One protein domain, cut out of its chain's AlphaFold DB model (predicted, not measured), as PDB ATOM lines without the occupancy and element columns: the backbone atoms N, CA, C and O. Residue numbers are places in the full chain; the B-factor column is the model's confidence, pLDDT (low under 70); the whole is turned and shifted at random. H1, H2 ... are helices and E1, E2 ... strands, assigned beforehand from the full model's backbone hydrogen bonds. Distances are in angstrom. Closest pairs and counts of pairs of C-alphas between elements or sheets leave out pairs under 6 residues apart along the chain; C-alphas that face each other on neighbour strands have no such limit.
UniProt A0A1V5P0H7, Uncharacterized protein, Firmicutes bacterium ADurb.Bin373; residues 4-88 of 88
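What this domain is: This is residues 4 to 88 of the 88 residues of an uncharacterized protein of Firmicutes bacterium ADurb.Bin373 (UniProt A0A1V5P0H7). One antiparallel sheet is folded back on itself like a half-open shell: a small leaf of E4 and E3 faces a larger leaf of E1, E7, E6 and E5, with E2 as the hinge, and the short helix H1 packs beside E5. The two edge strands, E4 and E5, stay apart, and the shell is not closed into a barrel. The printed part has 85 residues, with one named helix and then seven named strands along the chain, H1 E1 E2 E3 E4 E5 E6 E7; the sheet's order is E4 - E3 - E2 - E1 - E7 - E6 - E5. The class is mostly strand, and the whole is compact, with a radius of gyration of the C-alphas of 12.0 A and spans of 33 by 26 by 24 A.

Where its parts are: H1 is residues 4 to 12, 12.3 A long, beginning at C-alpha 4 (11.777, 25.308, 34.332). E1, residues 17 to 24, is 21.7 A long, and E2, residues 36 to 43, is 21.0 A, beginning at C-alpha 36 (18.351, 41.180, 50.077). E3 is residues 46 to 49, 9.5 A, E4 residues 53 to 56, 9.9 A, and E5 residues 62 to 65, 7.1 A. E6, residues 69 to 75, is 20.5 A long, and E7, residues 81 to 87, is 19.7 A, ending at C-alpha 87 (11.644, 36.486, 45.456).

How they stand to each other: The sheet is strongly twisted and holds two meanders, each strand the antiparallel neighbour of the one before: E1 E2 E3 E4 and E5 E6 E7. E2 pairs in a staggered way, with E1 over residues 36 to 39 (N 38 and O 18, 2.9 A) and with E3 over residues 40 to 43 (N 43 and O 46, 3.0 A). E3 and E4 form a hairpin, with N 47 and O 55 at 2.8 A. E1 and E7 are antiparallel at 156 degrees, with N 21 and O 85 at 2.9 A. In the hairpin of E6 and E7, N 72 and O 84 are 2.9 A apart; in that of E5 and E6, N 71 and O 64 are 2.8 A apart. The closest C-alphas of E4 and E6 are those of Pro 56 and Phe 74, 8.0 A apart. H1 is on the sheet at a height of 7.8 A, over none of the strands; its closest C-alpha to E5 is that of Lys 4, 6.8 A from that of Ile 62. Every O i to N i+4 pair in H1 is within hydrogen-bond range.

The domain as a whole: The two C-alphas farthest apart, those of Gly 14 and Asp 26, are 33.7 A apart. The printed part has no cut. The link from E1 to E2, 11 residues, is long; the others are tight. The mean pLDDT of the printed part is 84.4, and residues 25 to 33, in that long link, are under 70.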
ATOM      1  N   LYS A   4      11.584  24.535  33.096       88.31
ATOM      2  CA  LYS A   4      11.777  25.308  34.332       88.31
ATOM      3  C   LYS A   4      12.655  26.533  34.099       88.31
ATOM      4  O   LYS A   4      12.373  27.607  34.621       88.31
ATOM      5  N   LYS A   5      13.725  26.380  33.320       89.44
ATOM      6  CA  LYS A   5      14.627  27.462  32.927       89.44
ATOM      7  C   LYS A   5      13.874  28.531  32.148       89.44
ATOM      8  O   LYS A   5      14.007  29.707  32.473       89.44
ATOM      9  N   ASP A   6      13.092  28.132  31.149       89.62
ATOM     10  CA  ASP A   6      12.346  29.075  30.311       89.62
ATOM     11  C   ASP A   6      11.335  29.879  31.146       89.62
ATOM     12  O   ASP A   6      11.202  31.094  30.981       89.62
ATOM     13  N   GLU A   7      10.670  29.223  32.095       90.12
ATOM     14  CA  GLU A   7       9.722  29.863  33.005       90.12
ATOM     15  C   GLU A   7      10.416  30.800  34.010       90.12
ATOM     16  O   GLU A   7       9.996  31.948  34.164       90.12
ATOM     17  N   LEU A   8      11.548  30.392  34.593       90.19
ATOM     18  CA  LEU A   8      12.365  31.255  35.450       90.19
ATOM     19  C   LEU A   8      12.892  32.487  34.694       90.19
ATOM     20  O   LEU A   8      12.830  33.606  35.202       90.19
ATOM     21  N   ILE A   9      13.369  32.317  33.459       89.81
ATOM     22  CA  ILE A   9      13.796  33.437  32.609       89.81
ATOM     23  C   ILE A   9      12.623  34.385  32.359       89.81
ATOM     24  O   ILE A   9      12.784  35.601  32.480       89.81
ATOM     25  N   LYS A  10      11.434  33.858  32.054       90.56
ATOM     26  CA  LYS A  10      10.228  34.666  31.848       90.56
ATOM     27  C   LYS A  10       9.855  35.462  33.102       90.56
ATOM     28  O   LYS A  10       9.516  36.634  32.974       90.56
ATOM     29  N   MET A  11       9.967  34.866  34.289       89.12
ATOM     30  CA  MET A  11       9.724  35.546  35.569       89.12
ATOM     31  C   MET A  11      10.703  36.702  35.826       89.12
ATOM     32  O   MET A  11      10.310  37.760  36.318       89.12
ATOM     33  N   LEU A  12      11.977  36.513  35.476       89.25
ATOM     34  CA  LEU A  12      13.039  37.504  35.669       89.25
ATOM     35  C   LEU A  12      13.089  38.563  34.554       89.25
ATOM     36  O   LEU A  12      13.679  39.630  34.727       89.25
ATOM     37  N   THR A  13      12.472  38.296  33.402       88.69
ATOM     38  CA  THR A  13      12.482  39.209  32.254       88.69
ATOM     39  C   THR A  13      11.791  40.532  32.601       88.69
ATOM     40  O   THR A  13      10.661  40.565  33.080       88.69
ATOM     41  N   GLY A  14      12.479  41.648  32.344       85.88
ATOM     42  CA  GLY A  14      11.985  42.996  32.649       85.88
ATOM     43  C   GLY A  14      12.164  43.430  34.108       85.88
ATOM     44  O   GLY A  14      11.754  44.534  34.462       85.88
ATOM     45  N   LYS A  15      12.783  42.601  34.957       88.00
ATOM     46  CA  LYS A  15      13.180  42.968  36.322       88.00
ATOM     47  C   LYS A  15      14.633  43.449  36.321       88.00
ATOM     48  O   LYS A  15      15.506  42.781  35.779       88.00
ATOM     49  N   ASN A  16      14.884  44.593  36.954       88.50
ATOM     50  CA  ASN A  16      16.244  45.103  37.178       88.50
ATOM     51  C   ASN A  16      16.804  44.662  38.535       88.50
ATOM     52  O   ASN A  16      18.016  44.561  38.702       88.50
ATOM     53  N   GLU A  17      15.916  44.399  39.494       92.06
ATOM     54  CA  GLU A  17      16.244  44.002  40.857       92.06
ATOM     55  C   GLU A  17      15.284  42.906  41.321       92.06
ATOM     56  O   GLU A  17      14.110  42.901  40.940       92.06
ATOM     57  N   ILE A  18      15.780  42.001  42.160       91.62
ATOM     58  CA  ILE A  18      14.995  40.948  42.818       91.62
ATOM     59  C   ILE A  18      15.432  40.803  44.273       91.62
ATOM     60  O   ILE A  18      16.541  41.194  44.646       91.62
ATOM     61  N   GLY A  19      14.571  40.218  45.099       92.00
ATOM     62  CA  GLY A  19      14.951  39.765  46.427       92.00
ATOM     63  C   GLY A  19      15.661  38.417  46.345       92.00
ATOM     64  O   GLY A  19      15.141  37.486  45.739       92.00
ATOM     65  N   VAL A  20      16.825  38.278  46.976       89.62
ATOM     66  CA  VAL A  20      17.544  37.001  47.056       89.62
ATOM     67  C   VAL A  20      17.932  36.648  48.485       89.62
ATOM     68  O   VAL A  20      18.321  37.505  49.280       89.62
ATOM     69  N   CYS A  21      17.886  35.356  48.787       88.50
ATOM     70  CA  CYS A  21      18.531  34.764  49.950       88.50
ATOM     71  C   CYS A  21      19.494  33.677  49.473       88.50
ATOM     72  O   CYS A  21      19.059  32.726  48.824       88.50
ATOM     73  N   ILE A  22      20.778  33.808  49.813       86.56
ATOM     74  CA  ILE A  22      21.820  32.829  49.490       86.56
ATOM     75  C   ILE A  22      22.210  32.096  50.774       86.56
ATOM     76  O   ILE A  22      22.503  32.731  51.790       86.56
ATOM     77  N   TYR A  23      22.214  30.769  50.722       85.25
ATOM     78  CA  TYR A  23      22.631  29.895  51.811       85.25
ATOM     79  C   TYR A  23      23.706  28.949  51.293       85.25
ATOM     80  O   TYR A  23      23.552  28.367  50.223       85.25
ATOM     81  N   VAL A  24      24.778  28.793  52.060       80.06
ATOM     82  CA  VAL A  24      25.899  27.909  51.741       80.06
ATOM     83  C   VAL A  24      26.116  27.012  52.958       80.06
ATOM     84  O   VAL A  24      26.301  27.536  54.059       80.06
ATOM     85  N   GLY A  25      26.006  25.689  52.805       69.69
ATOM     86  CA  GLY A  25      26.222  24.728  53.900       69.69
ATOM     87  C   GLY A  25      25.305  23.496  53.885       69.69
ATOM     88  O   GLY A  25      24.499  23.328  52.974       69.69
ATOM     89  N   ASP A  26      25.422  22.651  54.922       59.12
ATOM     90  CA  ASP A  26      24.821  21.303  55.078       59.12
ATOM     91  C   ASP A  26      23.277  21.253  55.221       59.12
ATOM     92  O   ASP A  26      22.719  20.522  56.040       59.12
ATOM     93  N   GLY A  27      22.533  22.032  54.438       51.53
ATOM     94  CA  GLY A  27      21.087  21.843  54.289       51.53
ATOM     95  C   GLY A  27      20.221  22.298  55.468       51.53
ATOM     96  O   GLY A  27      19.011  22.051  55.467       51.53
ATOM     97  N   ILE A  28      20.769  23.012  56.456       50.25
ATOM     98  CA  ILE A  28      19.926  23.642  57.474       50.25
ATOM     99  C   ILE A  28      19.235  24.840  56.821       50.25
ATOM    100  O   ILE A  28      19.834  25.898  56.631       50.25
ATOM    101  N   LYS A  29      17.948  24.664  56.493       57.41
ATOM    102  CA  LYS A  29      16.996  25.747  56.219       57.41
ATOM    103  C   LYS A  29      16.936  26.651  57.452       57.41
ATOM    104  O   LYS A  29      16.044  26.528  58.286       57.41
ATOM    105  N   THR A  30      17.914  27.536  57.606       49.56
ATOM    106  CA  THR A  30      17.849  28.606  58.597       49.56
ATOM    107  C   THR A  30      16.643  29.460  58.220       49.56
ATOM    108  O   THR A  30      16.491  29.750  57.034       49.56
ATOM    109  N   GLY A  31      15.772  29.748  59.194       55.19
ATOM    110  CA  GLY A  31      14.419  30.292  59.008       55.19
ATOM    111  C   GLY A  31      14.303  31.511  58.091       55.19
ATOM    112  O   GLY A  31      15.305  32.058  57.644       55.19
ATOM    113  N   GLU A  32      13.065  31.921  57.799       57.91
ATOM    114  CA  GLU A  32      12.751  33.030  56.888       57.91
ATOM    115  C   GLU A  32      13.669  34.239  57.119       57.91
ATOM    116  O   GLU A  32      13.536  34.981  58.091       57.91
ATOM    117  N   ARG A  33      14.647  34.412  56.225       66.56
ATOM    118  CA  ARG A  33      15.485  35.606  56.179       66.56
ATOM    119  C   ARG A  33      14.824  36.622  55.272       66.56
ATOM    120  O   ARG A  33      14.278  36.265  54.229       66.56
ATOM    121  N   THR A  34      14.923  37.889  55.652       76.56
ATOM    122  CA  THR A  34      14.531  38.993  54.781       76.56
ATOM    123  C   THR A  34      15.397  38.953  53.518       76.56
ATOM    124  O   THR A  34      16.626  39.005  53.636       76.56
ATOM    125  N   PRO A  35      14.797  38.843  52.321       84.56
ATOM    126  CA  PRO A  35      15.557  38.811  51.085       84.56
ATOM    127  C   PRO A  35      16.291  40.129  50.869       84.56
ATOM    128  O   PRO A  35      15.738  41.214  51.050       84.56
ATOM    129  N   SER A  36      17.553  40.023  50.466       87.44
ATOM    130  CA  SER A  36      18.351  41.180  50.077       87.44
ATOM    131  C   SER A  36      17.976  41.575  48.660       87.44
ATOM    132  O   SER A  36      17.983  40.730  47.767       87.44
ATOM    133  N   LYS A  37      17.648  42.848  48.438       90.69
ATOM    134  CA  LYS A  37      17.455  43.354  47.078       90.69
ATOM    135  C   LYS A  37      18.805  43.460  46.383       90.69
ATOM    136  O   LYS A  37      19.720  44.088  46.911       90.69
ATOM    137  N   VAL A  38      18.920  42.827  45.225       90.62
ATOM    138  CA  VAL A  38      20.128  42.844  44.396       90.62
ATOM    139  C   VAL A  38      19.758  43.161  42.958       90.62
ATOM    140  O   VAL A  38      18.703  42.743  42.477       90.62
ATOM    141  N   ALA A  39      20.644  43.871  42.266       91.06
ATOM    142  CA  ALA A  39      20.537  44.074  40.833       91.06
ATOM    143  C   ALA A  39      20.795  42.755  40.101       91.06
ATOM    144  O   ALA A  39      21.641  41.961  40.524       91.06
ATOM    145  N   ILE A  40      20.094  42.530  38.992       92.12
ATOM    146  CA  ILE A  40      20.248  41.311  38.199       92.12
ATOM    147  C   ILE A  40      20.494  41.562  36.728       92.12
ATOM    148  O   ILE A  40      20.017  42.535  36.147       92.12
ATOM    149  N   LYS A  41      21.220  40.628  36.114       91.00
ATOM    150  CA  LYS A  41      21.385  40.535  34.663       91.00
ATOM    151  C   LYS A  41      21.330  39.078  34.228       91.00
ATOM    152  O   LYS A  41      21.929  38.217  34.863       91.00
ATOM    153  N   LEU A  42      20.645  38.815  33.121       88.12
ATOM    154  CA  LEU A  42      20.641  37.510  32.464       88.12
ATOM    155  C   LEU A  42      21.650  37.538  31.315       88.12
ATOM    156  O   LEU A  42      21.558  38.395  30.434       88.12
ATOM    157  N   LYS A  43      22.624  36.625  31.314       86.31
ATOM    158  CA  LYS A  43      23.630  36.530  30.246       86.31
ATOM    159  C   LYS A  43      24.071  35.086  30.054       86.31
ATOM    160  O   LYS A  43      24.562  34.485  30.996       86.31
ATOM    161  N   ASN A  44      23.969  34.562  28.829       82.38
ATOM    162  CA  ASN A  44      24.441  33.215  28.463       82.38
ATOM    163  C   ASN A  44      24.011  32.127  29.468       82.38
ATOM    164  O   ASN A  44      24.856  31.391  29.966       82.38
ATOM    165  N   ASP A  45      22.719  32.063  29.799       81.56
ATOM    166  CA  ASP A  45      22.152  31.108  30.769       81.56
ATOM    167  C   ASP A  45      22.638  31.263  32.220       81.56
ATOM    168  O   ASP A  45      22.427  30.383  33.054       81.56
ATOM    169  N   LEU A  46      23.251  32.401  32.543       86.12
ATOM    170  CA  LEU A  46      23.643  32.772  33.896       86.12
ATOM    171  C   LEU A  46      22.762  33.909  34.414       86.12
ATOM    172  O   LEU A  46      22.518  34.895  33.710       86.12
ATOM    173  N   LEU A  47      22.340  33.788  35.670       88.31
ATOM    174  CA  LEU A  47      21.791  34.880  36.462       88.31
ATOM    175  C   LEU A  47      22.948  35.536  37.208       88.31
ATOM    176  O   LEU A  47      23.553  34.927  38.081       88.31
ATOM    177  N   ILE A  48      23.262  36.776  36.858       89.06
ATOM    178  CA  ILE A  48      24.329  37.546  37.487       89.06
ATOM    179  C   ILE A  48      23.707  38.441  38.555       89.06
ATOM    180  O   ILE A  48      22.928  39.332  38.217       89.06
ATOM    181  N   LEU A  49      24.068  38.231  39.822       87.38
ATOM    182  CA  LEU A  49      23.670  39.105  40.930       87.38
ATOM    183  C   LEU A  49      24.735  40.181  41.173       87.38
ATOM    184  O   LEU A  49      25.914  39.852  41.331       87.38
ATOM    185  N   ASN A  50      24.320  41.451  41.225       86.25
ATOM    186  CA  ASN A  50      25.170  42.628  41.461       86.25
ATOM    187  C   ASN A  50      26.453  42.657  40.606       86.25
ATOM    188  O   ASN A  50      27.500  43.079  41.084       86.25
ATOM    189  N   ASP A  51      26.397  42.171  39.362       81.19
ATOM    190  CA  ASP A  51      27.563  42.058  38.463       81.19
ATOM    191  C   ASP A  51      28.727  41.184  38.985       81.19
ATOM    192  O   ASP A  51      29.798  41.167  38.382       81.19
ATOM    193  N   MET A  52      28.528  40.427  40.069       77.19
ATOM    194  CA  MET A  52      29.603  39.693  40.749       77.19
ATOM    195  C   MET A  52      29.385  38.184  40.797       77.19
ATOM    196  O   MET A  52      30.339  37.434  40.614       77.19
ATOM    197  N   ILE A  53      28.158  37.728  41.059       82.25
ATOM    198  CA  ILE A  53      27.890  36.310  41.339       82.25
ATOM    199  C   ILE A  53      27.154  35.692  40.146       82.25
ATOM    200  O   ILE A  53      25.965  35.973  39.981       82.25
ATOM    201  N   PRO A  54      27.820  34.871  39.312       86.56
ATOM    202  CA  PRO A  54      27.161  34.125  38.250       86.56
ATOM    203  C   PRO A  54      26.499  32.864  38.814       86.56
ATOM    204  O   PRO A  54      27.158  32.006  39.394       86.56
ATOM    205  N   ILE A  55      25.194  32.733  38.606       88.06
ATOM    206  CA  ILE A  55      24.401  31.581  39.029       88.06
ATOM    207  C   ILE A  55      23.956  30.816  37.784       88.06
ATOM    208  O   ILE A  55      23.338  31.423  36.905       88.06
ATOM    209  N   PRO A  56      24.225  29.505  37.687       86.44
ATOM    210  CA  PRO A  56      23.765  28.707  36.559       86.44
ATOM    211  C   PRO A  56      22.237  28.582  36.558       86.44
ATOM    212  O   PRO A  56      21.637  28.179  37.555       86.44
ATOM    213  N   ILE A  57      21.608  28.891  35.421       86.38
ATOM    214  CA  ILE A  57      20.173  28.696  35.204       86.38
ATOM    215  C   ILE A  57      19.972  27.476  34.300       86.38
ATOM    216  O   ILE A  57      19.960  27.575  33.072       86.38
ATOM    217  N   ASP A  58      19.798  26.314  34.922       88.06
ATOM    218  CA  ASP A  58      19.479  25.056  34.245       88.06
ATOM    219  C   ASP A  58      18.407  24.302  35.040       88.06
ATOM    220  O   ASP A  58      18.397  24.342  36.272       88.06
ATOM    221  N   ASP A  59      17.520  23.582  34.352       86.62
ATOM    222  CA  ASP A  59      16.460  22.768  34.962       86.62
ATOM    223  C   ASP A  59      16.980  21.798  36.029       86.62
ATOM    224  O   ASP A  59      16.254  21.490  36.975       86.62
ATOM    225  N   ARG A  60      18.227  21.326  35.889       88.94
ATOM    226  CA  ARG A  60      18.892  20.445  36.861       88.94
ATOM    227  C   ARG A  60      19.112  21.113  38.213       88.94
ATOM    228  O   ARG A  60      19.119  20.420  39.225       88.94
ATOM    229  N   TYR A  61      19.301  22.430  38.220       89.44
ATOM    230  CA  TYR A  61      19.563  23.213  39.424       89.44
ATOM    231  C   TYR A  61      18.294  23.878  39.964       89.44
ATOM    232  O   TYR A  61      18.256  24.265  41.125       89.44
ATOM    233  N   ILE A  62      17.229  23.995  39.165       90.50
ATOM    234  CA  ILE A  62      15.957  24.576  39.613       90.50
ATOM    235  C   ILE A  62      15.178  23.541  40.437       90.50
ATOM    236  O   ILE A  62      14.459  22.674  39.916       90.50
ATOM    237  N   ALA A  63      15.326  23.654  41.754       88.62
ATOM    238  CA  ALA A  63      14.698  22.787  42.740       88.62
ATOM    239  C   ALA A  63      13.221  23.139  42.973       88.62
ATOM    240  O   ALA A  63      12.411  22.242  43.201       88.62
ATOM    241  N   GLY A  64      12.861  24.421  42.862       87.00
ATOM    242  CA  GLY A  64      11.492  24.900  43.033       87.00
ATOM    243  C   GLY A  64      11.201  26.111  42.157       87.00
ATOM    244  O   GLY A  64      12.055  26.978  41.984       87.00
ATOM    245  N   LEU A  65       9.994  26.163  41.606       90.12
ATOM    246  CA  LEU A  65       9.499  27.287  40.823       90.12
ATOM    247  C   LEU A  65       8.025  27.495  41.175       90.12
ATOM    248  O   LEU A  65       7.250  26.539  41.148       90.12
ATOM    249  N   GLY A  66       7.673  28.710  41.574       86.25
ATOM    250  CA  GLY A  66       6.308  29.117  41.886       86.25
ATOM    251  C   GLY A  66       6.001  30.477  41.274       86.25
ATOM    252  O   GLY A  66       6.855  31.082  40.636       86.25
ATOM    253  N   ASP A  67       4.792  30.989  41.500       82.94
ATOM    254  CA  ASP A  67       4.306  32.183  40.792       82.94
ATOM    255  C   ASP A  67       5.157  33.444  41.038       82.94
ATOM    256  O   ASP A  67       5.342  34.255  40.135       82.94
ATOM    257  N   ASN A  68       5.697  33.605  42.255       87.19
ATOM    258  CA  ASN A  68       6.488  34.777  42.667       87.19
ATOM    259  C   ASN A  68       7.821  34.404  43.337       87.19
ATOM    260  O   ASN A  68       8.466  35.240  43.975       87.19
ATOM    261  N   ASN A  69       8.227  33.136  43.257       90.06
ATOM    262  CA  ASN A  69       9.474  32.677  43.853       90.06
ATOM    263  C   ASN A  69      10.142  31.570  43.034       90.06
ATOM    264  O   ASN A  69       9.506  30.847  42.270       90.06
ATOM    265  N   ALA A  70      11.449  31.433  43.214       91.25
ATOM    266  CA  ALA A  70      12.218  30.334  42.649       91.25
ATOM    267  C   ALA A  70      13.309  29.890  43.624       91.25
ATOM    268  O   ALA A  70      13.811  30.686  44.417       91.25
ATOM    269  N   GLU A  71      13.692  28.622  43.559       90.94
ATOM    270  CA  GLU A  71      14.795  28.055  44.326       90.94
ATOM    271  C   GLU A  71      15.760  27.339  43.379       90.94
ATOM    272  O   GLU A  71      15.382  26.398  42.676       90.94
ATOM    273  N   ILE A  72      17.011  27.798  43.377       90.94
ATOM    274  CA  ILE A  72      18.119  27.214  42.625       90.94
ATOM    275  C   ILE A  72      19.081  26.577  43.625       90.94
ATOM    276  O   ILE A  72      19.478  27.216  44.598       90.94
ATOM    277  N   ILE A  73      19.456  25.326  43.387       89.50
ATOM    278  CA  ILE A  73      20.404  24.571  44.199       89.50
ATOM    279  C   ILE A  73      21.485  24.019  43.278       89.50
ATOM    280  O   ILE A  73      21.191  23.292  42.330       89.50
ATOM    281  N   PHE A  74      22.740  24.347  43.561       88.44
ATOM    282  CA  PHE A  74      23.889  23.806  42.841       88.44
ATOM    283  C   PHE A  74      25.063  23.592  43.793       88.44
ATOM    284  O   PHE A  74      25.091  24.129  44.898       88.44
ATOM    285  N   THR A  75      26.029  22.791  43.358       87.00
ATOM    286  CA  THR A  75      27.295  22.603  44.067       87.00
ATOM    287  C   THR A  75      28.335  23.524  43.447       87.00
ATOM    288  O   THR A  75      28.510  23.513  42.226       87.00
ATOM    289  N   ASP A  76      28.986  24.346  44.262       83.69
ATOM    290  CA  ASP A  76      30.062  25.221  43.807       83.69
ATOM    291  C   ASP A  76      31.379  24.437  43.576       83.69
ATOM    292  O   ASP A  76      31.465  23.246  43.897       83.69
ATOM    293  N   PRO A  77      32.420  25.060  42.990       83.81
ATOM    294  CA  PRO A  77      33.709  24.399  42.770       83.81
ATOM    295  C   PRO A  77      34.407  23.913  44.050       83.81
ATOM    296  O   PRO A  77      35.228  22.999  43.978       83.81
ATOM    297  N   ASP A  78      34.069  24.488  45.206       85.88
ATOM    298  CA  ASP A  78      34.590  24.110  46.522       85.88
ATOM    299  C   ASP A  78      33.794  22.946  47.158       85.88
ATOM    300  O   ASP A  78      34.018  22.590  48.317       85.88
ATOM    301  N   ASN A  79      32.900  22.303  46.393       84.00
ATOM    302  CA  ASN A  79      31.991  21.229  46.810       84.00
ATOM    303  C   ASN A  79      30.967  21.636  47.881       84.00
ATOM    304  O   ASN A  79      30.436  20.786  48.600       84.00
ATOM    305  N   GLN A  80      30.643  22.921  47.973       84.62
ATOM    306  CA  GLN A  80      29.630  23.442  48.879       84.62
ATOM    307  C   GLN A  80      28.275  23.459  48.174       84.62
ATOM    308  O   GLN A  80      28.150  23.875  47.021       84.62
ATOM    309  N   VAL A  81      27.229  23.006  48.867       86.50
ATOM    310  CA  VAL A  81      25.858  23.108  48.356       86.50
ATOM    311  C   VAL A  81      25.358  24.529  48.592       86.50
ATOM    312  O   VAL A  81      25.254  24.990  49.732       86.50
ATOM    313  N   VAL A  82      25.040  25.217  47.499       86.69
ATOM    314  CA  VAL A  82      24.539  26.589  47.484       86.69
ATOM    315  C   VAL A  82      23.050  26.567  47.169       86.69
ATOM    316  O   VAL A  82      22.636  26.091  46.115       86.69
ATOM    317  N   HIS A  83      22.244  27.118  48.072       88.94
ATOM    318  CA  HIS A  83      20.816  27.346  47.878       88.94
ATOM    319  C   HIS A  83      20.563  28.829  47.638       88.94
ATOM    320  O   HIS A  83      20.937  29.674  48.453       88.94
ATOM    321  N   ILE A  84      19.863  29.147  46.558       88.31
ATOM    322  CA  ILE A  84      19.499  30.511  46.198       88.31
ATOM    323  C   ILE A  84      17.992  30.583  46.059       88.31
ATOM    324  O   ILE A  84      17.413  30.001  45.146       88.31
ATOM    325  N   LYS A  85      17.362  31.323  46.967       90.75
ATOM    326  CA  LYS A  85      15.936  31.630  46.898       90.75
ATOM    327  C   LYS A  85      15.747  33.013  46.316       90.75
ATOM    328  O   LYS A  85      16.282  33.980  46.848       90.75
ATOM    329  N   ILE A  86      14.981  33.077  45.242       90.62
ATOM    330  CA  ILE A  86      14.628  34.284  44.516       90.62
ATOM    331  C   ILE A  86      13.178  34.627  44.850       90.62
ATOM    332  O   ILE A  86      12.308  33.758  44.818       90.62
ATOM    333  N   TYR A  87      12.940  35.894  45.161       90.31
ATOM    334  CA  TYR A  87      11.644  36.486  45.456       90.31
ATOM    335  C   TYR A  87      11.438  37.678  44.523       90.31
ATOM    336  O   TYR A  87      12.333  38.521  44.387       90.31
ATOM    337  N   ILE A  88      10.277  37.724  43.874       85.69
ATOM    338  CA  ILE A  88       9.936  38.705  42.837       85.69
ATOM    339  C   ILE A  88       8.812  39.625  43.307       85.69
ATOM    340  O   ILE A  88       7.901  39.132  44.006       85.69
TER     341      ILE A  88